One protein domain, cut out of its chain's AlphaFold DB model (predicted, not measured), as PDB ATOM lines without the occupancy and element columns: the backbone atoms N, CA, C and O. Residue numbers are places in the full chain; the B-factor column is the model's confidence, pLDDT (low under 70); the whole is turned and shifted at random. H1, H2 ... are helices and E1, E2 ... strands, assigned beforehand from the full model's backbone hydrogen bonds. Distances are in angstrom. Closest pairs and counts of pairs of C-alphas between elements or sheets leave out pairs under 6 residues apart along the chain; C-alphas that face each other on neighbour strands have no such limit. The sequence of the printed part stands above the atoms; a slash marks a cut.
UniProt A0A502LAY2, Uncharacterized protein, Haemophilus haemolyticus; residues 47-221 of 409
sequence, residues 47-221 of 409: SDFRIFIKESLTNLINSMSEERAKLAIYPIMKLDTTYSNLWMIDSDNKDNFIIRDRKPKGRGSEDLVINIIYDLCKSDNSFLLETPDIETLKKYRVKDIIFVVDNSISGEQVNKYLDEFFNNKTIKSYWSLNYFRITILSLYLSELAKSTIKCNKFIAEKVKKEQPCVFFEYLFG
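Overview. This is residues 47 to 221 of the 409 residues of an uncharacterized protein of Haemophilus haemolyticus (UniProt A0A502LAY2). A strongly twisted wall of five parallel strands crosses the domain in three layers, helices on both faces of a sheet: H1 and H2 cover one face, H4 and H6 the other. The sheet curls round H1, and a small hairpin, E2 and E3, sits off its side near H3. The printed part has 175 residues with seven named helices and seven named strands, in the order H1 E1 E2 E3 H2 E4 H3 E5 H4 H5 E6 H6 H7 E7. The class is mixed, the large sheet runs E4 E1 E5 E6 E7, and the whole is compact, with a radius of gyration of the C-alphas of 15.4 A and spans of 42 by 42 by 38 A.

Arrangement. H1, residues 47 to 63, is on the large sheet. E1, residues 71 to 75, is an inner strand. E2, residues 87 to 89, and E3, residues 97 to 99, form an antiparallel hairpin, with N 88 and O 98 2.9 A apart. H2, residues 110 to 123, is on the same face as H1, at a height over the sheet of 8.2 A. Its residues 116 to 120 alone only just touch H1, with 3 pairs of C-alphas within 8 A, the closest Arg 50 and Ile 116 at 6.6 A. E4, residues 128 to 130, an edge strand, is parallel to E1, with N 129 and O 71 2.8 A apart. H3, residues 134 to 139, only grazes the sheet. E5, residues 144 to 152, is parallel to E1, with N 74 and O 146 2.8 A apart; E4, H3, E5 form a split strand-helix-strand unit, E1 between its strands, with a right-handed crossover. H4, residues 156 to 165, is on the opposite face from H2, over E5. H5, residues 169 to 176, is not on the sheet. E6, residues 181 to 189, is parallel to E5, with N 147 and O 183 2.8 A apart. H6, residues 191 to 198, touches H4, closest C-alphas Asn 159 and Ile 197 at 6.0 A, at a shallow tilt of 18 degrees. H7, residues 201 to 208, only just touches H6, only at the corner, with 3 pairs of C-alphas within 8 A, the closest Lys 198 and Ala 204 at 5.5 A. E7, residues 214 to 220, the other edge strand, is parallel to E6, with N 217 and O 184 2.9 A apart. E5, H4 H5, E6 and E6, H6 H7, E7 are strand-helix-strand units, two parallel neighbour strands with helices between them, each with a right-handed crossover. Every O i to N i+4 pair is within hydrogen-bond range in H1 to H6, and 2 of 4 in H7.

Along the chain. H1 begins at C-alpha 47 (27.820, -26.877, 32.466) and measures 24.1 A; H2 measures 20.1 A, E5 20.6 A and E6 18.9 A. E5 bends by 72 degrees at residue 149, E6 by 89 degrees at residue 186. E7 ends at C-alpha 220 (12.627, -29.846, 33.125).

Size, cuts and confidence. The C-alphas of Glu 66 and Thr 82, the two farthest apart, are 43.4 A apart. The printed part has no cut, and the link from E1 to E2, 11 residues, is long. Mean pLDDT of the printed part is 85.7; residues 64 to 68, 80 to 84, 103 to 108 and 124 to 125 are under 70.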
ATOM      1  N   SER A  47      27.282 -25.556  32.799       86.06
ATOM      2  CA  SER A  47      27.820 -26.877  32.466       86.06
ATOM      3  C   SER A  47      26.713 -27.915  32.298       86.06
ATOM      4  O   SER A  47      26.728 -28.640  31.309       86.06
ATOM      5  N   ASP A  48      25.729 -27.947  33.200       86.06
ATOM      6  CA  ASP A  48      24.573 -28.847  33.094       86.06
ATOM      7  C   ASP A  48      23.778 -28.570  31.816       86.06
ATOM      8  O   ASP A  48      23.454 -29.495  31.077       86.06
ATOM      9  N   PHE A  49      23.551 -27.290  31.498       84.50
ATOM     10  CA  PHE A  49      22.899 -26.890  30.251       84.50
ATOM     11  C   PHE A  49      23.659 -27.389  29.010       84.50
ATOM     12  O   PHE A  49      23.060 -27.950  28.094       84.50
ATOM     13  N   ARG A  50      24.989 -27.228  28.990       86.38
ATOM     14  CA  ARG A  50      25.855 -27.718  27.901       86.38
ATOM     15  C   ARG A  50      25.786 -29.232  27.748       86.38
ATOM     16  O   ARG A  50      25.646 -29.719  26.628       86.38
ATOM     17  N   ILE A  51      25.895 -29.955  28.862       87.06
ATOM     18  CA  ILE A  51      25.837 -31.418  28.891       87.06
ATOM     19  C   ILE A  51      24.477 -31.886  28.376       87.06
ATOM     20  O   ILE A  51      24.446 -32.707  27.467       87.06
ATOM     21  N   PHE A  52      23.378 -31.296  28.857       88.00
ATOM     22  CA  PHE A  52      22.025 -31.631  28.417       88.00
ATOM     23  C   PHE A  52      21.855 -31.493  26.904       88.00
ATOM     24  O   PHE A  52      21.435 -32.436  26.242       88.00
ATOM     25  N   ILE A  53      22.183 -30.324  26.342       84.81
ATOM     26  CA  ILE A  53      22.013 -30.087  24.904       84.81
ATOM     27  C   ILE A  53      22.874 -31.066  24.102       84.81
ATOM     28  O   ILE A  53      22.391 -31.644  23.130       84.81
ATOM     29  N   LYS A  54      24.120 -31.311  24.532       84.12
ATOM     30  CA  LYS A  54      25.011 -32.272  23.875       84.12
ATOM     31  C   LYS A  54      24.454 -33.696  23.913       84.12
ATOM     32  O   LYS A  54      24.414 -34.348  22.874       84.12
ATOM     33  N   GLU A  55      24.035 -34.178  25.079       86.44
ATOM     34  CA  GLU A  55      23.496 -35.530  25.260       86.44
ATOM     35  C   GLU A  55      22.190 -35.715  24.484       86.44
ATOM     36  O   GLU A  55      22.064 -36.688  23.745       86.44
ATOM     37  N   SER A  56      21.263 -34.758  24.560       86.38
ATOM     38  CA  SER A  56      19.998 -34.794  23.817       86.38
ATOM     39  C   SER A  56      20.225 -34.844  22.308       86.38
ATOM     40  O   SER A  56      19.650 -35.688  21.626       86.38
ATOM     41  N   LEU A  57      21.119 -34.003  21.778       80.88
ATOM     42  CA  LEU A  57      21.471 -34.033  20.357       80.88
ATOM     43  C   LEU A  57      22.165 -35.345  19.968       80.88
ATOM     44  O   LEU A  57      21.831 -35.922  18.939       80.88
ATOM     45  N   THR A  58      23.077 -35.854  20.799       81.31
ATOM     46  CA  THR A  58      23.768 -37.133  20.555       81.31
ATOM     47  C   THR A  58      22.788 -38.307  20.542       81.31
ATOM     48  O   THR A  58      22.865 -39.171  19.672       81.31
ATOM     49  N   ASN A  59      21.825 -38.329  21.464       83.44
ATOM     50  CA  ASN A  59      20.789 -39.358  21.528       83.44
ATOM     51  C   ASN A  59      19.866 -39.310  20.308       83.44
ATOM     52  O   ASN A  59      19.552 -40.362  19.750       83.44
ATOM     53  N   LEU A  60      19.489 -38.108  19.859       79.50
ATOM     54  CA  LEU A  60      18.728 -37.920  18.622       79.50
ATOM     55  C   LEU A  60      19.516 -38.407  17.400       79.50
ATOM     56  O   LEU A  60      18.953 -39.072  16.543       79.50
ATOM     57  N   ILE A  61      20.826 -38.161  17.334       76.06
ATOM     58  CA  ILE A  61      21.672 -38.697  16.256       76.06
ATOM     59  C   ILE A  61      21.700 -40.234  16.293       76.06
ATOM     60  O   ILE A  61      21.532 -40.884  15.262       76.06
ATOM     61  N   ASN A  62      21.892 -40.827  17.474       77.75
ATOM     62  CA  ASN A  62      22.008 -42.281  17.627       77.75
ATOM     63  C   ASN A  62      20.700 -43.022  17.308       77.75
ATOM     64  O   ASN A  62      20.739 -44.129  16.764       77.75
ATOM     65  N   SER A  63      19.544 -42.425  17.612       75.44
ATOM     66  CA  SER A  63      18.236 -43.011  17.295       75.44
ATOM     67  C   SER A  63      17.897 -42.969  15.800       75.44
ATOM     68  O   SER A  63      17.016 -43.699  15.354       75.44
ATOM     69  N   MET A  64      18.621 -42.177  15.005       69.00
ATOM     70  CA  MET A  64      18.415 -42.015  13.559       69.00
ATOM     71  C   MET A  64      19.272 -42.965  12.693       69.00
ATOM     72  O   MET A  64      19.352 -42.800  11.477       69.00
ATOM     73  N   SER A  65      19.912 -43.964  13.307       51.66
ATOM     74  CA  SER A  65      21.072 -44.719  12.801       51.66
ATOM     75  C   SER A  65      20.896 -45.630  11.570       51.66
ATOM     76  O   SER A  65      21.870 -46.272  11.179       51.66
ATOM     77  N   GLU A  66      19.752 -45.661  10.882       54.97
ATOM     78  CA  GLU A  66      19.611 -46.489   9.665       54.97
ATOM     79  C   GLU A  66      19.995 -45.764   8.362       54.97
ATOM     80  O   GLU A  66      20.472 -46.390   7.417       54.97
ATOM     81  N   GLU A  67      19.917 -44.432   8.317       56.38
ATOM     82  CA  GLU A  67      20.440 -43.629   7.210       56.38
ATOM     83  C   GLU A  67      21.249 -42.474   7.798       56.38
ATOM     84  O   GLU A  67      20.779 -41.785   8.696       56.38
ATOM     85  N   ARG A  68      22.466 -42.230   7.295       60.31
ATOM     86  CA  ARG A  68      23.356 -41.115   7.689       60.31
ATOM     87  C   ARG A  68      22.783 -39.740   7.291       60.31
ATOM     88  O   ARG A  68      23.425 -38.978   6.568       60.31
ATOM     89  N   ALA A  69      21.552 -39.441   7.690       71.38
ATOM     90  CA  ALA A  69      20.866 -38.200   7.396       71.38
ATOM     91  C   ALA A  69      21.518 -37.063   8.185       71.38
ATOM     92  O   ALA A  69      21.785 -37.180   9.381       71.38
ATOM     93  N   LYS A  70      21.796 -35.954   7.496       86.19
ATOM     94  CA  LYS A  70      22.227 -34.725   8.157       86.19
ATOM     95  C   LYS A  70      21.064 -34.160   8.968       86.19
ATOM     96  O   LYS A  70      19.931 -34.136   8.483       86.19
ATOM     97  N   LEU A  71      21.372 -33.654  10.154       89.50
ATOM     98  CA  LEU A  71      20.410 -33.025  11.047       89.50
ATOM     99  C   LEU A  71      20.646 -31.513  11.084       89.50
ATOM    100  O   LEU A  71      21.776 -31.064  11.279       89.50
ATOM    101  N   ALA A  72      19.589 -30.728  10.880       93.00
ATOM    102  CA  ALA A  72      19.670 -29.274  10.950       93.00
ATOM    103  C   ALA A  72      19.330 -28.784  12.355       93.00
ATOM    104  O   ALA A  72      18.317 -29.189  12.925       93.00
ATOM    105  N   ILE A  73      20.145 -27.880  12.892       93.25
ATOM    106  CA  ILE A  73      19.923 -27.275  14.206       93.25
ATOM    107  C   ILE A  73      19.762 -25.768  14.039       93.25
ATOM    108  O   ILE A  73      20.647 -25.102  13.507       93.25
ATOM    109  N   TYR A  74      18.653 -25.234  14.544       93.56
ATOM    110  CA  TYR A  74      18.348 -23.810  14.548       93.56
ATOM    111  C   TYR A  74      18.191 -23.305  15.988       93.56
ATOM    112  O   TYR A  74      17.263 -23.717  16.691       93.56
ATOM    113  N   PRO A  75      19.044 -22.382  16.455       92.06
ATOM    114  CA  PRO A  75      18.775 -21.649  17.683       92.06
ATOM    115  C   PRO A  75      17.563 -20.730  17.486       92.06
ATOM    116  O   PRO A  75      17.517 -19.926  16.549       92.06
ATOM    117  N   ILE A  76      16.585 -20.810  18.388       90.56
ATOM    118  CA  ILE A  76      15.449 -19.888  18.402       90.56
ATOM    119  C   ILE A  76      15.923 -18.537  18.932       90.56
ATOM    120  O   ILE A  76      16.317 -18.401  20.089       90.56
ATOM    121  N   MET A  77      15.818 -17.517  18.088       85.00
ATOM    122  CA  MET A  77      16.179 -16.140  18.417       85.00
ATOM    123  C   MET A  77      14.928 -15.294  18.657       85.00
ATOM    124  O   MET A  77      13.885 -15.516  18.035       85.00
ATOM    125  N   LYS A  78      15.019 -14.283  19.524       81.50
ATOM    126  CA  LYS A  78      13.976 -13.255  19.641       81.50
ATOM    127  C   LYS A  78      13.910 -12.426  18.367       81.50
ATOM    128  O   LYS A  78      14.827 -11.659  18.074       81.50
ATOM    129  N   LEU A  79      12.782 -12.545  17.673       80.44
ATOM    130  CA  LEU A  79      12.432 -11.710  16.531       80.44
ATOM    131  C   LEU A  79      11.787 -10.411  17.029       80.44
ATOM    132  O   LEU A  79      10.777 -10.422  17.737       80.44
ATOM    133  N   ASP A  80      12.408  -9.286  16.705       69.81
ATOM    134  CA  ASP A  80      11.941  -7.938  17.005       69.81
ATOM    135  C   ASP A  80      10.983  -7.423  15.920       69.81
ATOM    136  O   ASP A  80      11.102  -7.761  14.745       69.81
ATOM    137  N   THR A  81      10.033  -6.564  16.308       59.12
ATOM    138  CA  THR A  81       8.991  -6.020  15.414       59.12
ATOM    139  C   THR A  81       9.550  -5.265  14.208       59.12
ATOM    140  O   THR A  81       8.902  -5.197  13.171       59.12
ATOM    141  N   THR A  82      10.764  -4.723  14.318       55.81
ATOM    142  CA  THR A  82      11.463  -4.024  13.229       55.81
ATOM    143  C   THR A  82      12.089  -4.983  12.206       55.81
ATOM    144  O   THR A  82      12.433  -4.567  11.103       55.81
ATOM    145  N   TYR A  83      12.257  -6.260  12.557       56.03
ATOM    146  CA  TYR A  83      13.031  -7.247  11.804       56.03
ATOM    147  C   TYR A  83      12.314  -8.605  11.759       56.03
ATOM    148  O   TYR A  83      12.931  -9.633  12.023       56.03
ATOM    149  N   SER A  84      11.032  -8.615  11.384       66.00
ATOM    150  CA  SER A  84      10.191  -9.823  11.388       66.00
ATOM    151  C   SER A  84      10.714 -10.949  10.491       66.00
ATOM    152  O   SER A  84      10.670 -12.101  10.887       66.00
ATOM    153  N   ASN A  85      11.275 -10.635   9.319       79.00
ATOM    154  CA  ASN A  85      11.642 -11.677   8.354       79.00
ATOM    155  C   ASN A  85      12.895 -12.458   8.783       79.00
ATOM    156  O   ASN A  85      13.997 -11.900   8.792       79.00
ATOM    157  N   LEU A  86      12.723 -13.752   9.071       87.38
ATOM    158  CA  LEU A  86      13.817 -14.673   9.402       87.38
ATOM    159  C   LEU A  86      14.699 -14.988   8.184       87.38
ATOM    160  O   LEU A  86      15.921 -14.985   8.293       87.38
ATOM    161  N   TRP A  87      14.078 -15.241   7.031       90.06
ATOM    162  CA  TRP A  87      14.771 -15.558   5.783       90.06
ATOM    163  C   TRP A  87      15.125 -14.290   5.007       90.06
ATOM    164  O   TRP A  87      14.275 -13.415   4.808       90.06
ATOM    165  N   MET A  88      16.358 -14.213   4.514       89.81
ATOM    166  CA  MET A  88      16.823 -13.178   3.593       89.81
ATOM    167  C   MET A  88      17.338 -13.813   2.313       89.81
ATOM    168  O   MET A  88      17.825 -14.938   2.337       89.81
ATOM    169  N   ILE A  89      17.227 -13.084   1.206       88.00
ATOM    170  CA  ILE A  89      17.869 -13.478  -0.046       88.00
ATOM    171  C   ILE A  89      19.380 -13.395   0.165       88.00
ATOM    172  O   ILE A  89      19.872 -12.396   0.696       88.00
ATOM    173  N   ASP A  90      20.082 -14.447  -0.226       87.62
ATOM    174  CA  ASP A  90      21.538 -14.496  -0.203       87.62
ATOM    175  C   ASP A  90      22.110 -13.500  -1.234       87.62
ATOM    176  O   ASP A  90      21.632 -13.396  -2.369       87.62
ATOM    177  N   SER A  91      23.099 -12.704  -0.817       85.75
ATOM    178  CA  SER A  91      23.729 -11.703  -1.684       85.75
ATOM    179  C   SER A  91      24.489 -12.340  -2.841       85.75
ATOM    180  O   SER A  91      24.543 -11.750  -3.925       85.75
ATOM    181  N   ASP A  92      25.036 -13.532  -2.612       85.81
ATOM    182  CA  ASP A  92      25.917 -14.229  -3.544       85.81
ATOM    183  C   ASP A  92      25.115 -15.171  -4.456       85.81
ATOM    184  O   ASP A  92      25.474 -15.370  -5.618       85.81
ATOM    185  N   ASN A  93      23.974 -15.677  -3.973       86.25
ATOM    186  CA  ASN A  93      23.023 -16.481  -4.738       86.25
ATOM    187  C   ASN A  93      21.576 -15.993  -4.541       86.25
ATOM    188  O   ASN A  93      20.892 -16.365  -3.591       86.25
ATOM    189  N   LYS A  94      21.055 -15.218  -5.500       85.12
ATOM    190  CA  LYS A  94      19.710 -14.612  -5.413       85.12
ATOM    191  C   LYS A  94      18.548 -15.614  -5.350       85.12
ATOM    192  O   LYS A  94      17.442 -15.211  -4.988       85.12
ATOM    193  N   ASP A  95      18.784 -16.879  -5.696       84.94
ATOM    194  CA  ASP A  95      17.785 -17.952  -5.631       84.94
ATOM    195  C   ASP A  95      17.821 -18.719  -4.293       84.94
ATOM    196  O   ASP A  95      16.926 -19.525  -4.004       84.94
ATOM    197  N   ASN A  96      18.822 -18.445  -3.451       89.81
ATOM    198  CA  ASN A  96      18.976 -19.019  -2.123       89.81
ATOM    199  C   ASN A  96      18.444 -18.079  -1.031       89.81
ATOM    200  O   ASN A  96      18.377 -16.855  -1.178       89.81
ATOM    201  N   PHE A  97      18.059 -18.678   0.095       89.81
ATOM    202  CA  PHE A  97      17.604 -17.954   1.273       89.81
ATOM    203  C   PHE A  97      18.397 -18.392   2.494       89.81
ATOM    204  O   PHE A  97      18.323 -19.553   2.905       89.81
ATOM    205  N   ILE A  98      19.076 -17.431   3.102       89.12
ATOM    206  CA  ILE A  98      19.857 -17.595   4.325       89.12
ATOM    207  C   ILE A  98      19.072 -17.073   5.529       89.12
ATOM    208  O   ILE A  98      18.178 -16.227   5.402       89.12
ATOM    209  N   ILE A  99      19.401 -17.576   6.715       86.25
ATOM    210  CA  ILE A  99      18.882 -17.017   7.962       86.25
ATOM    211  C   ILE A  99      19.545 -15.662   8.200       86.25
ATOM    212  O   ILE A  99      20.749 -15.499   8.016       86.25
ATOM    213  N   ARG A 100      18.749 -14.673   8.603       82.56
ATOM    214  CA  ARG A 100      19.233 -13.332   8.914       82.56
ATOM    215  C   ARG A 100      20.283 -13.353  10.022       82.56
ATOM    216  O   ARG A 100      20.010 -13.815  11.130       82.56
ATOM    217  N   ASP A 101      21.413 -12.706   9.751       72.50
ATOM    218  CA  ASP A 101      22.440 -12.464  10.757       72.50
ATOM    219  C   ASP A 101      21.945 -11.575  11.897       72.50
ATOM    220  O   ASP A 101      21.282 -10.544  11.711       72.50
ATOM    221  N   ARG A 102      22.337 -11.950  13.115       70.00
ATOM    222  CA  ARG A 102      22.082 -11.139  14.304       70.00
ATOM    223  C   ARG A 102      23.043  -9.952  14.360       70.00
ATOM    224  O   ARG A 102      24.244 -10.077  14.131       70.00
ATOM    225  N   LYS A 103      22.538  -8.791  14.787       65.44
ATOM    226  CA  LYS A 103      23.415  -7.685  15.203       65.44
ATOM    227  C   LYS A 103      24.190  -8.093  16.468       65.44
ATOM    228  O   LYS A 103      23.585  -8.708  17.347       65.44
ATOM    229  N   PRO A 104      25.465  -7.692  16.628       56.78
ATOM    230  CA  PRO A 104      26.319  -8.061  17.762       56.78
ATOM    231  C   PRO A 104      25.963  -7.289  19.048       56.78
ATOM    232  O   PRO A 104      26.786  -6.593  19.636       56.78
ATOM    233  N   LYS A 105      24.705  -7.366  19.487       64.81
ATOM    234  CA  LYS A 105      24.253  -6.875  20.794       64.81
ATOM    235  C   LYS A 105      23.823  -8.078  21.618       64.81
ATOM    236  O   LYS A 105      22.970  -8.827  21.158       64.81
ATOM    237  N   GLY A 106      24.381  -8.233  22.820       60.16
ATOM    238  CA  GLY A 106      24.017  -9.334  23.712       60.16
ATOM    239  C   GLY A 106      22.522  -9.307  24.034       60.16
ATOM    240  O   GLY A 106      22.025  -8.308  24.564       60.16
ATOM    241  N   ARG A 107      21.798 -10.376  23.685       60.12
ATOM    242  CA  ARG A 107      20.333 -10.484  23.861       60.12
ATOM    243  C   ARG A 107      19.925 -11.442  24.981       60.12
ATOM    244  O   ARG A 107      18.736 -11.560  25.281       60.12
ATOM    245  N   GLY A 108      20.899 -12.043  25.664       69.69
ATOM    246  CA  GLY A 108      20.685 -12.855  26.859       69.69
ATOM    247  C   GLY A 108      21.121 -14.301  26.655       69.69
ATOM    248  O   GLY A 108      22.192 -14.563  26.122       69.69
ATOM    249  N   SER A 109      20.301 -15.236  27.116       74.12
ATOM    250  CA  SER A 109      20.542 -16.684  27.105       74.12
ATOM    251  C   SER A 109      20.599 -17.314  25.704       74.12
ATOM    252  O   SER A 109      21.234 -18.348  25.529       74.12
ATOM    253  N   GLU A 110      20.018 -16.675  24.687       80.94
ATOM    254  CA  GLU A 110      20.079 -17.122  23.281       80.94
ATOM    255  C   GLU A 110      21.520 -17.171  22.751       80.94
ATOM    256  O   GLU A 110      21.885 -18.081  22.008       80.94
ATOM    257  N   ASP A 111      22.373 -16.239  23.189       83.88
ATOM    258  CA  ASP A 111      23.780 -16.211  22.785       83.88
ATOM    259  C   ASP A 111      24.542 -17.433  23.321       83.88
ATOM    260  O   ASP A 111      25.441 -17.948  22.656       83.88
ATOM    261  N   LEU A 112      24.146 -17.934  24.498       84.25
ATOM    262  CA  LEU A 112      24.685 -19.165  25.071       84.25
ATOM    263  C   LEU A 112      24.263 -20.385  24.242       84.25
ATOM    264  O   LEU A 112      25.114 -21.219  23.946       84.25
ATOM    265  N   VAL A 113      22.989 -20.470  23.841       86.69
ATOM    266  CA  VAL A 113      22.469 -21.549  22.978       86.69
ATOM    267  C   VAL A 113      23.244 -21.600  21.660       86.69
ATOM    268  O   VAL A 113      23.731 -22.659  21.276       86.69
ATOM    269  N   ILE A 114      23.408 -20.446  21.003       88.38
ATOM    270  CA  ILE A 114      24.126 -20.324  19.726       88.38
ATOM    271  C   ILE A 114      25.564 -20.826  19.861       88.38
ATOM    272  O   ILE A 114      25.992 -21.670  19.082       88.38
ATOM    273  N   ASN A 115      26.293 -20.366  20.882       87.88
ATOM    274  CA  ASN A 115      27.681 -20.784  21.087       87.88
ATOM    275  C   ASN A 115      27.802 -22.294  21.352       87.88
ATOM    276  O   ASN A 115      28.759 -22.918  20.909       87.88
ATOM    277  N   ILE A 116      26.836 -22.892  22.056       85.94
ATOM    278  CA  ILE A 116      26.831 -24.337  22.316       85.94
ATOM    279  C   ILE A 116      26.598 -25.119  21.029       85.94
ATOM    280  O   ILE A 116      27.308 -26.088  20.781       85.94
ATOM    281  N   ILE A 117      25.639 -24.697  20.204       88.44
ATOM    282  CA  ILE A 117      25.386 -25.328  18.903       88.44
ATOM    283  C   ILE A 117      26.625 -25.213  18.015       88.44
ATOM    284  O   ILE A 117      27.038 -26.214  17.440       88.44
ATOM    285  N   TYR A 118      27.254 -24.038  17.963       88.75
ATOM    286  CA  TYR A 118      28.487 -23.814  17.209       88.75
ATOM    287  C   TYR A 118      29.613 -24.770  17.647       88.75
ATOM    288  O   TYR A 118      30.196 -25.473  16.820       88.75
ATOM    289  N   ASP A 119      29.887 -24.858  18.954       86.81
ATOM    290  CA  ASP A 119      30.913 -25.755  19.506       86.81
ATOM    291  C   ASP A 119      30.607 -27.238  19.195       86.81
ATOM    292  O   ASP A 119      31.513 -28.023  18.889       86.81
ATOM    293  N   LEU A 120      29.330 -27.633  19.238       83.12
ATOM    294  CA  LEU A 120      28.884 -28.992  18.912       83.12
ATOM    295  C   LEU A 120      29.037 -29.313  17.426       83.12
ATOM    296  O   LEU A 120      29.661 -30.314  17.084       83.12
ATOM    297  N   CYS A 121      28.549 -28.451  16.538       85.19
ATOM    298  CA  CYS A 121      28.684 -28.632  15.093       85.19
ATOM    299  C   CYS A 121      30.156 -28.658  14.659       85.19
ATOM    300  O   CYS A 121      30.527 -29.411  13.763       85.19
ATOM    301  N   LYS A 122      31.024 -27.889  15.327       84.56
ATOM    302  CA  LYS A 122      32.468 -27.901  15.065       84.56
ATOM    303  C   LYS A 122      33.150 -29.194  15.521       84.56
ATOM    304  O   LYS A 122      34.099 -29.626  14.870       84.56
ATOM    305  N   SER A 123      32.700 -29.790  16.627       78.12
ATOM    306  CA  SER A 123      33.280 -31.029  17.167       78.12
ATOM    307  C   SER A 123      32.767 -32.295  16.471       78.12
ATOM    308  O   SER A 123      33.571 -33.183  16.207       78.12
ATOM    309  N   ASP A 124      31.488 -32.338  16.084       69.00
ATOM    310  CA  ASP A 124      30.833 -33.458  15.384       69.00
ATOM    311  C   ASP A 124      30.357 -33.052  13.968       69.00
ATOM    312  O   ASP A 124      29.190 -33.179  13.581       69.00
ATOM    313  N   ASN A 125      31.295 -32.555  13.155       63.91
ATOM    314  CA  ASN A 125      31.025 -31.907  11.858       63.91
ATOM    315  C   ASN A 125      30.467 -32.853  10.762       63.91
ATOM    316  O   ASN A 125      30.037 -32.430   9.685       63.91
ATOM    317  N   SER A 126      30.459 -34.171  10.986       71.44
ATOM    318  CA  SER A 126      30.025 -35.124   9.960       71.44
ATOM    319  C   SER A 126      28.508 -35.274   9.845       71.44
ATOM    320  O   SER A 126      28.056 -35.659   8.766       71.44
ATOM    321  N   PHE A 127      27.707 -34.910  10.853       80.81
ATOM    322  CA  PHE A 127      26.247 -35.148  10.840       80.81
ATOM    323  C   PHE A 127      25.386 -33.914  11.114       80.81
ATOM    324  O   PHE A 127      24.236 -33.873  10.679       80.81
ATOM    325  N   LEU A 128      25.946 -32.891  11.755       87.88
ATOM    326  CA  LEU A 128      25.215 -31.687  12.129       87.88
ATOM    327  C   LEU A 128      25.370 -30.579  11.085       87.88
ATOM    328  O   LEU A 128      26.437 -30.398  10.498       87.88
ATOM    329  N   LEU A 129      24.286 -29.846  10.848       90.31
ATOM    330  CA  LEU A 129      24.256 -28.627  10.049       90.31
ATOM    331  C   LEU A 129      23.806 -27.483  10.955       90.31
ATOM    332  O   LEU A 129      22.665 -27.458  11.421       90.31
ATOM    333  N   GLU A 130      24.709 -26.541  11.206       91.44
ATOM    334  CA  GLU A 130      24.400 -25.323  11.949       91.44
ATOM    335  C   GLU A 130      23.599 -24.369  11.067       91.44
ATOM    336  O   GLU A 130      24.096 -23.926  10.035       91.44
ATOM    337  N   THR A 131      22.368 -24.052  11.482       91.19
ATOM    338  CA  THR A 131      21.507 -23.018  10.883       91.19
ATOM    339  C   THR A 131      21.546 -23.011   9.338       91.19
ATOM    340  O   THR A 131      21.818 -21.970   8.738       91.19
ATOM    341  N   PRO A 132      21.331 -24.161   8.661       93.19
ATOM    342  CA  PRO A 132      21.552 -24.252   7.224       93.19
ATOM    343  C   PRO A 132      20.585 -23.362   6.437       93.19
ATOM    344  O   PRO A 132      19.440 -23.131   6.841       93.19
ATOM    345  N   ASP A 133      21.039 -22.902   5.279       93.12
ATOM    346  CA  ASP A 133      20.192 -22.243   4.293       93.12
ATOM    347  C   ASP A 133      19.294 -23.247   3.548       93.12
ATOM    348  O   ASP A 133      19.369 -24.472   3.725       93.12
ATOM    349  N   ILE A 134      18.402 -22.726   2.707       92.06
ATOM    350  CA  ILE A 134      17.434 -23.565   1.994       92.06
ATOM    351  C   ILE A 134      18.118 -24.506   0.997       92.06
ATOM    352  O   ILE A 134      17.688 -25.655   0.864       92.06
ATOM    353  N   GLU A 135      19.164 -24.073   0.294       92.00
ATOM    354  CA  GLU A 135      19.902 -24.950  -0.623       92.00
ATOM    355  C   GLU A 135      20.609 -26.097   0.100       92.00
ATOM    356  O   GLU A 135      20.584 -27.237  -0.368       92.00
ATOM    357  N   THR A 136      21.164 -25.839   1.277       92.62
ATOM    358  CA  THR A 136      21.822 -26.832   2.124       92.62
ATOM    359  C   THR A 136      20.815 -27.863   2.628       92.62
ATOM    360  O   THR A 136      21.075 -29.066   2.525       92.62
ATOM    361  N   LEU A 137      19.632 -27.425   3.082       92.62
ATOM    362  CA  LEU A 137      18.537 -28.333   3.450       92.62
ATOM    363  C   LEU A 137      18.163 -29.269   2.289       92.62
ATOM    364  O   LEU A 137      17.993 -30.475   2.492       92.62
ATOM    365  N   LYS A 138      18.082 -28.730   1.063       90.88
ATOM    366  CA  LYS A 138      17.783 -29.500  -0.158       90.88
ATOM    367  C   LYS A 138      18.889 -30.491  -0.496       90.88
ATOM    368  O   LYS A 138      18.614 -31.674  -0.698       90.88
ATOM    369  N   LYS A 139      20.133 -30.010  -0.553       90.94
ATOM    370  CA  LYS A 139      21.321 -30.781  -0.932       90.94
ATOM    371  C   LYS A 139      21.482 -32.019  -0.059       90.94
ATOM    372  O   LYS A 139      21.757 -33.097  -0.577       90.94
ATOM    373  N   TYR A 140      21.283 -31.866   1.248       89.44
ATOM    374  CA  TYR A 140      21.448 -32.955   2.207       89.44
ATOM    375  C   TYR A 140      20.159 -33.714   2.530       89.44
ATOM    376  O   TYR A 140      20.217 -34.657   3.315       89.44
ATOM    377  N   ARG A 141      19.023 -33.342   1.917       89.44
ATOM    378  CA  ARG A 141      17.706 -33.965   2.143       89.44
ATOM    379  C   ARG A 141      17.409 -34.129   3.634       89.44
ATOM    380  O   ARG A 141      17.099 -35.224   4.099       89.44
ATOM    381  N   VAL A 142      17.572 -33.039   4.378       90.81
ATOM    382  CA  VAL A 142      17.424 -33.037   5.837       90.81
ATOM    383  C   VAL A 142      16.016 -33.499   6.214       90.81
ATOM    384  O   VAL A 142      15.035 -32.895   5.783       90.81
ATOM    385  N   LYS A 143      15.937 -34.560   7.025       89.75
ATOM    386  CA  LYS A 143      14.677 -35.152   7.509       89.75
ATOM    387  C   LYS A 143      14.293 -34.684   8.912       89.75
ATOM    388  O   LYS A 143      13.137 -34.820   9.296       89.75
ATOM    389  N   ASP A 144      15.228 -34.099   9.655       90.25
ATOM    390  CA  ASP A 144      15.009 -33.690  11.038       90.25
ATOM    391  C   ASP A 144      15.598 -32.303  11.275       90.25
ATOM    392  O   ASP A 144      16.778 -32.040  11.020       90.25
ATOM    393  N   ILE A 145      14.729 -31.411  11.741       94.44
ATOM    394  CA  ILE A 145      15.045 -30.030  12.080       94.44
ATOM    395  C   ILE A 145      14.821 -29.854  13.578       94.44
ATOM    396  O   ILE A 145      13.704 -29.999  14.074       94.44
ATOM    397  N   ILE A 146      15.881 -29.514  14.304       94.31
ATOM    398  CA  ILE A 146      15.825 -29.254  15.739       94.31
ATOM    399  C   ILE A 146      15.837 -27.749  15.968       94.31
ATOM    400  O   ILE A 146      16.794 -27.069  15.599       94.31
ATOM    401  N   PHE A 147      14.805 -27.235  16.630       95.38
ATOM    402  CA  PHE A 147      14.806 -25.877  17.152       95.38
ATOM    403  C   PHE A 147      15.190 -25.887  18.624       95.38
ATOM    404  O   PHE A 147      14.546 -26.562  19.425       95.38
ATOM    405  N   VAL A 148      16.214 -25.121  18.990       93.25
ATOM    406  CA  VAL A 148      16.756 -25.099  20.353       93.25
ATOM    407  C   VAL A 148      16.436 -23.772  21.030       93.25
ATOM    408  O   VAL A 148      16.743 -22.708  20.491       93.25
ATOM    409  N   VAL A 149      15.857 -23.823  22.227       90.88
ATOM    410  CA  VAL A 149      15.572 -22.647  23.064       90.88
ATOM    411  C   VAL A 149      15.973 -22.914  24.511       90.88
ATOM    412  O   VAL A 149      15.819 -24.023  25.009       90.88
ATOM    413  N   ASP A 150      16.483 -21.911  25.216       86.25
ATOM    414  CA  ASP A 150      16.883 -22.051  26.619       86.25
ATOM    415  C   ASP A 150      15.698 -22.453  27.514       86.25
ATOM    416  O   ASP A 150      15.769 -23.464  28.206       86.25
ATOM    417  N   ASN A 151      14.588 -21.717  27.460       87.81
ATOM    418  CA  ASN A 151      13.342 -22.032  28.156       87.81
ATOM    419  C   ASN A 151      12.123 -21.561  27.353       87.81
ATOM    420  O   ASN A 151      12.192 -20.605  26.582       87.81
ATOM    421  N   SER A 152      10.978 -22.209  27.560       89.88
ATOM    422  CA  SER A 152       9.713 -21.796  26.956       89.88
ATOM    423  C   SER A 152       8.544 -22.001  27.921       89.88
ATOM    424  O   SER A 152       8.196 -23.126  28.275       89.88
ATOM    425  N   ILE A 153       7.938 -20.887  28.351       86.44
ATOM    426  CA  ILE A 153       6.808 -20.872  29.303       86.44
ATOM    427  C   ILE A 153       5.466 -20.628  28.611       86.44
ATOM    428  O   ILE A 153       4.484 -21.293  28.915       86.44
ATOM    429  N   SER A 154       5.389 -19.657  27.698       89.62
ATOM    430  CA  SER A 154       4.157 -19.385  26.946       89.62
ATOM    431  C   SER A 154       4.148 -20.035  25.567       89.62
ATOM    432  O   SER A 154       3.103 -20.093  24.937       89.62
ATOM    433  N   GLY A 155       5.302 -20.469  25.049       91.69
ATOM    434  CA  GLY A 155       5.437 -20.903  23.655       91.69
ATOM    435  C   GLY A 155       5.403 -19.761  22.631       91.69
ATOM    436  O   GLY A 155       5.616 -20.004  21.449       91.69
ATOM    437  N   GLU A 156       5.191 -18.507  23.049       90.38
ATOM    438  CA  GLU A 156       5.014 -17.374  22.130       90.38
ATOM    439  C   GLU A 156       6.268 -17.098  21.289       90.38
ATOM    440  O   GLU A 156       6.165 -16.887  20.082       90.38
ATOM    441  N   GLN A 157       7.456 -17.129  21.903       89.94
ATOM    442  CA  GLN A 157       8.722 -16.940  21.185       89.94
ATOM    443  C   GLN A 157       8.936 -18.034  20.135       89.94
ATOM    444  O   GLN A 157       9.303 -17.728  19.001       89.94
ATOM    445  N   VAL A 158       8.658 -19.289  20.498       93.94
ATOM    446  CA  VAL A 158       8.756 -20.431  19.582       93.94
ATOM    447  C   VAL A 158       7.774 -20.262  18.425       93.94
ATOM    448  O   VAL A 158       8.173 -20.372  17.274       93.94
ATOM    449  N   ASN A 159       6.519 -19.908  18.705       94.81
ATOM    450  CA  ASN A 159       5.505 -19.705  17.670       94.81
ATOM    451  C   ASN A 159       5.841 -18.569  16.709       94.81
ATOM    452  O   ASN A 159       5.700 -18.754  15.505       94.81
ATOM    453  N   LYS A 160       6.325 -17.428  17.212       92.44
ATOM    454  CA  LYS A 160       6.785 -16.325  16.355       92.44
ATOM    455  C   LYS A 160       7.924 -16.769  15.444       92.44
ATOM    456  O   LYS A 160       7.919 -16.450  14.260       92.44
ATOM    457  N   TYR A 161       8.874 -17.529  15.985       93.31
ATOM    458  CA  TYR A 161       9.975 -18.067  15.197       93.31
ATOM    459  C   TYR A 161       9.483 -19.063  14.140       93.31
ATOM    460  O   TYR A 161       9.878 -18.958  12.985       93.31
ATOM    461  N   LEU A 162       8.585 -19.986  14.502       94.50
ATOM    462  CA  LEU A 162       7.984 -20.939  13.566       94.50
ATOM    463  C   LEU A 162       7.197 -20.228  12.463       94.50
ATOM    464  O   LEU A 162       7.338 -20.586  11.299       94.50
ATOM    465  N   ASP A 163       6.403 -19.209  12.793       93.62
ATOM    466  CA  ASP A 163       5.642 -18.448  11.802       93.62
ATOM    467  C   ASP A 163       6.552 -17.816  10.741       93.62
ATOM    468  O   ASP A 163       6.229 -17.861   9.551       93.62
ATOM    469  N   GLU A 164       7.707 -17.295  11.156       92.44
ATOM    470  CA  GLU A 164       8.700 -16.700  10.258       92.44
ATOM    471  C   GLU A 164       9.554 -17.747   9.533       92.44
ATOM    472  O   GLU A 164       9.842 -17.599   8.344       92.44
ATOM    473  N   PHE A 165       9.877 -18.862  10.189       93.94
ATOM    474  CA  PHE A 165      10.527 -20.012   9.562       93.94
ATOM    475  C   PHE A 165       9.667 -20.581   8.433       93.94
ATOM    476  O   PHE A 165      10.136 -20.805   7.316       93.94
ATOM    477  N   PHE A 166       8.369 -20.720   8.673       94.19
ATOM    478  CA  PHE A 166       7.426 -21.118   7.648       94.19
ATOM    479  C   PHE A 166       7.058 -19.982   6.702       94.19
ATOM    480  O   PHE A 166       6.360 -20.252   5.742       94.19
ATOM    481  N   ASN A 167       7.510 -18.737   6.861       91.44
ATOM    482  CA  ASN A 167       7.185 -17.662   5.914       91.44
ATOM    483  C   ASN A 167       7.827 -17.875   4.522       91.44
ATOM    484  O   ASN A 167       7.421 -17.263   3.534       91.44
ATOM    485  N   ASN A 168       8.763 -18.821   4.389       91.94
ATOM    486  CA  ASN A 168       9.327 -19.222   3.104       91.94
ATOM    487  C   ASN A 168       8.471 -20.281   2.375       91.94
ATOM    488  O   ASN A 168       8.161 -21.343   2.916       91.94
ATOM    489  N   LYS A 169       8.140 -20.035   1.095       92.50
ATOM    490  CA  LYS A 169       7.311 -20.938   0.266       92.50
ATOM    491  C   LYS A 169       7.897 -22.350   0.118       92.50
ATOM    492  O   LYS A 169       7.139 -23.317   0.125       92.50
ATOM    493  N   THR A 170       9.220 -22.473   0.000       93.19
ATOM    494  CA  THR A 170       9.903 -23.770  -0.128       93.19
ATOM    495  C   THR A 170       9.752 -24.584   1.150       93.19
ATOM    496  O   THR A 170       9.359 -25.745   1.089       93.19
ATOM    497  N   ILE A 171       9.975 -23.956   2.307       95.25
ATOM    498  CA  ILE A 171       9.809 -24.600   3.615       95.25
ATOM    499  C   ILE A 171       8.355 -25.047   3.821       95.25
ATOM    500  O   ILE A 171       8.127 -26.197   4.197       95.25
ATOM    501  N   LYS A 172       7.361 -24.198   3.496       94.81
ATOM    502  CA  LYS A 172       5.934 -24.585   3.551       94.81
ATOM    503  C   LYS A 172       5.638 -25.811   2.688       94.81
ATOM    504  O   LYS A 172       4.937 -26.711   3.136       94.81
ATOM    505  N   SER A 173       6.158 -25.832   1.460       94.56
ATOM    506  CA  SER A 173       5.990 -26.959   0.536       94.56
ATOM    507  C   SER A 173       6.608 -28.242   1.099       94.56
ATOM    508  O   SER A 173       6.004 -29.308   1.060       94.56
ATOM    509  N   TYR A 174       7.792 -28.147   1.703       94.19
ATOM    510  CA  TYR A 174       8.481 -29.319   2.244       94.19
ATOM    511  C   TYR A 174       7.759 -29.889   3.464       94.19
ATOM    512  O   TYR A 174       7.636 -31.103   3.616       94.19
ATOM    513  N   TRP A 175       7.212 -29.004   4.290       94.88
ATOM    514  CA  TRP A 175       6.384 -29.372   5.426       94.88
ATOM    515  C   TRP A 175       5.059 -30.016   5.024       94.88
ATOM    516  O   TRP A 175       4.657 -31.034   5.594       94.88
ATOM    517  N   SER A 176       4.365 -29.472   4.018       91.50
ATOM    518  CA  SER A 176       3.108 -30.063   3.549       91.50
ATOM    519  C   SER A 176       3.328 -31.481   3.009       91.50
ATOM    520  O   SER A 176       2.527 -32.364   3.321       91.50
ATOM    521  N   LEU A 177       4.458 -31.710   2.331       92.31
ATOM    522  CA  LEU A 177       4.895 -32.996   1.777       92.31
ATOM    523  C   LEU A 177       5.557 -33.955   2.784       92.31
ATOM    524  O   LEU A 177       5.949 -35.047   2.387       92.31
ATOM    525  N   ASN A 178       5.662 -33.596   4.070       90.00
ATOM    526  CA  ASN A 178       6.294 -34.425   5.110       90.00
ATOM    527  C   ASN A 178       7.775 -34.759   4.846       90.00
ATOM    528  O   ASN A 178       8.246 -35.827   5.234       90.00
ATOM    529  N   TYR A 179       8.532 -33.854   4.215       91.19
ATOM    530  CA  TYR A 179       9.959 -34.096   3.970       91.19
ATOM    531  C   TYR A 179      10.831 -34.011   5.219       91.19
ATOM    532  O   TYR A 179      11.908 -34.601   5.232       91.19
ATOM    533  N   PHE A 180      10.378 -33.309   6.256       92.00
ATOM    534  CA  PHE A 180      11.089 -33.244   7.521       92.00
ATOM    535  C   PHE A 180      10.137 -33.235   8.716       92.00
ATOM    536  O   PHE A 180       8.954 -32.903   8.602       92.00
ATOM    537  N   ARG A 181      10.693 -33.578   9.874       92.56
ATOM    538  CA  ARG A 181      10.076 -33.494  11.196       92.56
ATOM    539  C   ARG A 181      10.749 -32.389  11.999       92.56
ATOM    540  O   ARG A 181      11.880 -31.995  11.710       92.56
ATOM    541  N   ILE A 182      10.036 -31.886  12.995       94.75
ATOM    542  CA  ILE A 182      10.506 -30.834  13.887       94.75
ATOM    543  C   ILE A 182      10.636 -31.383  15.304       94.75
ATOM    544  O   ILE A 182       9.691 -31.970  15.827       94.75
ATOM    545  N   THR A 183      11.755 -31.091  15.957       94.44
ATOM    546  CA  THR A 183      11.920 -31.285  17.401       94.44
ATOM    547  C   THR A 183      12.158 -29.938  18.066       94.44
ATOM    548  O   THR A 183      13.078 -29.213  17.692       94.44
ATOM    549  N   ILE A 184      11.340 -29.591  19.059       95.50
ATOM    550  CA  ILE A 184      11.591 -28.446  19.938       95.50
ATOM    551  C   ILE A 184      12.401 -28.947  21.132       95.50
ATOM    552  O   ILE A 184      11.869 -29.668  21.973       95.50
ATOM    553  N   LEU A 185      13.673 -28.562  21.195       93.50
ATOM    554  CA  LEU A 185      14.583 -28.882  22.288       93.50
ATOM    555  C   LEU A 185      14.672 -27.696  23.251       93.50
ATOM    556  O   LEU A 185      15.039 -26.589  22.846       93.50
ATOM    557  N   SER A 186      14.367 -27.911  24.530       91.50
ATOM    558  CA  SER A 186      14.494 -26.864  25.543       91.50
ATOM    559  C   SER A 186      14.980 -27.362  26.891       91.50
ATOM    560  O   SER A 186      14.727 -28.496  27.256       91.50
ATOM    561  N   LEU A 187      15.656 -26.524  27.681       87.75
ATOM    562  CA  LEU A 187      15.987 -26.925  29.050       87.75
ATOM    563  C   LEU A 187      14.728 -26.995  29.918       87.75
ATOM    564  O   LEU A 187      14.578 -27.925  30.699       87.75
ATOM    565  N   TYR A 188      13.830 -26.021  29.769       88.06
ATOM    566  CA  TYR A 188      12.556 -25.977  30.480       88.06
ATOM    567  C   TYR A 188      11.408 -25.755  29.505       88.06
ATOM    568  O   TYR A 188      11.415 -24.777  28.752       88.06
ATOM    569  N   LEU A 189      10.391 -26.612  29.571       90.69
ATOM    570  CA  LEU A 189       9.209 -26.509  28.726       90.69
ATOM    571  C   LEU A 189       7.937 -26.761  29.543       90.69
ATOM    572  O   LEU A 189       7.726 -27.863  30.043       90.69
ATOM    573  N   SER A 190       7.076 -25.747  29.652       89.75
ATOM    574  CA  SER A 190       5.782 -25.879  30.339       89.75
ATOM    575  C   SER A 190       4.726 -26.575  29.473       89.75
ATOM    576  O   SER A 190       4.810 -26.593  28.236       89.75
ATOM    577  N   GLU A 191       3.662 -27.067  30.109       89.88
ATOM    578  CA  GLU A 191       2.517 -27.643  29.392       89.88
ATOM    579  C   GLU A 191       1.737 -26.587  28.597       89.88
ATOM    580  O   GLU A 191       1.278 -26.846  27.477       89.88
ATOM    581  N   LEU A 192       1.664 -25.355  29.115       90.12
ATOM    582  CA  LEU A 192       1.103 -24.219  28.385       90.12
ATOM    583  C   LEU A 192       1.883 -23.944  27.093       90.12
ATOM    584  O   LEU A 192       1.273 -23.738  26.040       90.12
ATOM    585  N   ALA A 193       3.218 -23.958  27.147       92.38
ATOM    586  CA  ALA A 193       4.055 -23.743  25.974       92.38
ATOM    587  C   ALA A 193       3.847 -24.846  24.936       92.38
ATOM    588  O   ALA A 193       3.628 -24.534  23.767       92.38
ATOM    589  N   LYS A 194       3.849 -26.120  25.352       93.31
ATOM    590  CA  LYS A 194       3.565 -27.256  24.456       93.31
ATOM    591  C   LYS A 194       2.215 -27.105  23.770       93.31
ATOM    592  O   LYS A 194       2.132 -27.231  22.551       93.31
ATOM    593  N   SER A 195       1.173 -26.810  24.541       92.69
ATOM    594  CA  SER A 195      -0.187 -26.630  24.025       92.69
ATOM    595  C   SER A 195      -0.252 -25.469  23.035       92.69
ATOM    596  O   SER A 195      -0.778 -25.607  21.934       92.69
ATOM    597  N   THR A 196       0.383 -24.347  23.373       94.44
ATOM    598  CA  THR A 196       0.447 -23.159  22.515       94.44
ATOM    599  C   THR A 196       1.212 -23.431  21.217       94.44
ATOM    600  O   THR A 196       0.778 -22.992  20.152       94.44
ATOM    601  N   ILE A 197       2.307 -24.195  21.269       95.38
ATOM    602  CA  ILE A 197       3.078 -24.600  20.085       95.38
ATOM    603  C   ILE A 197       2.276 -25.567  19.209       95.38
ATOM    604  O   ILE A 197       2.223 -25.398  17.991       95.38
ATOM    605  N   LYS A 198       1.580 -26.537  19.815       94.50
ATOM    606  CA  LYS A 198       0.687 -27.462  19.097       94.50
ATOM    607  C   LYS A 198      -0.448 -26.735  18.370       94.50
ATOM    608  O   LYS A 198      -0.885 -27.198  17.322       94.50
ATOM    609  N   CYS A 199      -0.893 -25.594  18.893       94.44
ATOM    610  CA  CYS A 199      -1.910 -24.743  18.277       94.44
ATOM    611  C   CYS A 199      -1.381 -23.818  17.166       94.44
ATOM    612  O   CYS A 199      -2.187 -23.145  16.521       94.44
ATOM    613  N   ASN A 200      -0.067 -23.760  16.903       95.44
ATOM    614  CA  ASN A 200       0.455 -23.003  15.762       95.44
ATOM    615  C   ASN A 200      -0.164 -23.521  14.455       95.44
ATOM    616  O   ASN A 200      -0.239 -24.726  14.249       95.44
ATOM    617  N   LYS A 201      -0.565 -22.628  13.543       93.19
ATOM    618  CA  LYS A 201      -1.290 -22.989  12.309       93.19
ATOM    619  C   LYS A 201      -0.606 -24.073  11.463       93.19
ATOM    620  O   LYS A 201      -1.296 -24.926  10.920       93.19
ATOM    621  N   PHE A 202       0.726 -24.080  11.384       92.44
ATOM    622  CA  PHE A 202       1.471 -25.073  10.602       92.44
ATOM    623  C   PHE A 202       1.570 -26.422  11.320       92.44
ATOM    624  O   PHE A 202       1.569 -27.474  10.682       92.44
ATOM    625  N   ILE A 203       1.633 -26.388  12.648       93.81
ATOM    626  CA  ILE A 203       1.756 -27.566  13.506       93.81
ATOM    627  C   ILE A 203       0.391 -28.233  13.719       93.81
ATOM    628  O   ILE A 203       0.256 -29.445  13.563       93.81
ATOM    629  N   ALA A 204      -0.638 -27.439  14.011       92.31
ATOM    630  CA  ALA A 204      -1.982 -27.884  14.353       92.31
ATOM    631  C   ALA A 204      -2.603 -28.764  13.265       92.31
ATOM    632  O   ALA A 204      -3.270 -29.747  13.577       92.31
ATOM    633  N   GLU A 205      -2.367 -28.452  11.987       86.75
ATOM    634  CA  GLU A 205      -2.845 -29.274  10.869       86.75
ATOM    635  C   GLU A 205      -2.287 -30.699  10.895       86.75
ATOM    636  O   GLU A 205      -2.999 -31.646  10.562       86.75
ATOM    637  N   LYS A 206      -1.022 -30.858  11.287       88.19
ATOM    638  CA  LYS A 206      -0.352 -32.157  11.358       88.19
ATOM    639  C   LYS A 206      -0.735 -32.918  12.619       88.19
ATOM    640  O   LYS A 206      -1.023 -34.108  12.537       88.19
ATOM    641  N   VAL A 207      -0.826 -32.215  13.748       85.44
ATOM    642  CA  VAL A 207      -1.293 -32.773  15.026       85.44
ATOM    643  C   VAL A 207      -2.718 -33.316  14.896       85.44
ATOM    644  O   VAL A 207      -2.976 -34.435  15.318       85.44
ATOM    645  N   LYS A 208      -3.632 -32.581  14.241       86.12
ATOM    646  CA  LYS A 208      -5.011 -33.041  13.972       86.12
ATOM    647  C   LYS A 208      -5.083 -34.302  13.110       86.12
ATOM    648  O   LYS A 208      -6.056 -35.035  13.193       86.12
ATOM    649  N   LYS A 209      -4.082 -34.518  12.256       86.81
ATOM    650  CA  LYS A 209      -3.956 -35.707  11.401       86.81
ATOM    651  C   LYS A 209      -3.146 -36.822  12.072       86.81
ATOM    652  O   LYS A 209      -2.765 -37.760  11.380       86.81
ATOM    653  N   GLU A 210      -2.829 -36.671  13.361       81.56
ATOM    654  CA  GLU A 210      -2.018 -37.601  14.158       81.56
ATOM    655  C   GLU A 210      -0.671 -37.945  13.499       81.56
ATOM    656  O   GLU A 210      -0.141 -39.045  13.635       81.56
ATOM    657  N   GLN A 211      -0.092 -36.990  12.759       79.62
ATOM    658  CA  GLN A 211       1.185 -37.203  12.081       79.62
ATOM    659  C   GLN A 211       2.341 -37.027  13.079       79.62
ATOM    660  O   GLN A 211       2.447 -35.959  13.692       79.62
ATOM    661  N   PRO A 212       3.245 -38.017  13.228       80.12
ATOM    662  CA  PRO A 212       4.372 -37.948  14.156       80.12
ATOM    663  C   PRO A 212       5.507 -37.096  13.567       80.12
ATOM    664  O   PRO A 212       6.570 -37.595  13.200       80.12
ATOM    665  N   CYS A 213       5.263 -35.795  13.405       85.44
ATOM    666  CA  CYS A 213       6.214 -34.862  12.795       85.44
ATOM    667  C   CYS A 213       6.632 -33.712  13.714       85.44
ATOM    668  O   CYS A 213       7.397 -32.853  13.276       85.44
ATOM    669  N   VAL A 214       6.135 -33.672  14.955       91.19
ATOM    670  CA  VAL A 214       6.495 -32.659  15.954       91.19
ATOM    671  C   VAL A 214       6.765 -33.322  17.292       91.19
ATOM    672  O   VAL A 214       5.875 -33.951  17.864       91.19
ATOM    673  N   PHE A 215       7.978 -33.134  17.796       92.31
ATOM    674  CA  PHE A 215       8.462 -33.704  19.047       92.31
ATOM    675  C   PHE A 215       8.915 -32.601  19.998       92.31
ATOM    676  O   PHE A 215       9.278 -31.498  19.578       92.31
ATOM    677  N   PHE A 216       8.888 -32.906  21.290       92.88
ATOM    678  CA  PHE A 216       9.320 -32.005  22.348       92.88
ATOM    679  C   PHE A 216      10.321 -32.747  23.219       92.88
ATOM    680  O   PHE A 216       9.960 -33.736  23.849       92.88
ATOM    681  N   GLU A 217      11.548 -32.247  23.263       91.88
ATOM    682  CA  GLU A 217      12.632 -32.775  24.085       91.88
ATOM    683  C   GLU A 217      12.976 -31.726  25.136       91.88
ATOM    684  O   GLU A 217      13.234 -30.565  24.802       91.88
ATOM    685  N   TYR A 218      12.935 -32.093  26.413       91.19
ATOM    686  CA  TYR A 218      13.229 -31.146  27.479       91.19
ATOM    687  C   TYR A 218      13.754 -31.802  28.748       91.19
ATOM    688  O   TYR A 218      13.437 -32.952  29.036       91.19
ATOM    689  N   LEU A 219      14.557 -31.053  29.509       86.69
ATOM    690  CA  LEU A 219      15.113 -31.544  30.770       86.69
ATOM    691  C   LEU A 219      14.125 -31.384  31.925       86.69
ATOM    692  O   LEU A 219      13.914 -32.310  32.699       86.69
ATOM    693  N   PHE A 220      13.524 -30.200  32.036       84.62
ATOM    694  CA  PHE A 220      12.627 -29.846  33.125       84.62
ATOM    695  C   PHE A 220      11.233 -29.532  32.601       84.62
ATOM    696  O   PHE A 220      11.047 -28.674  31.732       84.62
ATOM    697  N   GLY A 221      10.254 -30.240  33.152       83.94
ATOM    698  CA  GLY A 221       8.846 -29.893  33.033       83.94
ATOM    699  C   GLY A 221       8.401 -28.959  34.154       83.94
ATOM    700  O   GLY A 221       9.160 -28.616  35.071       83.94
TER     701      GLY A 221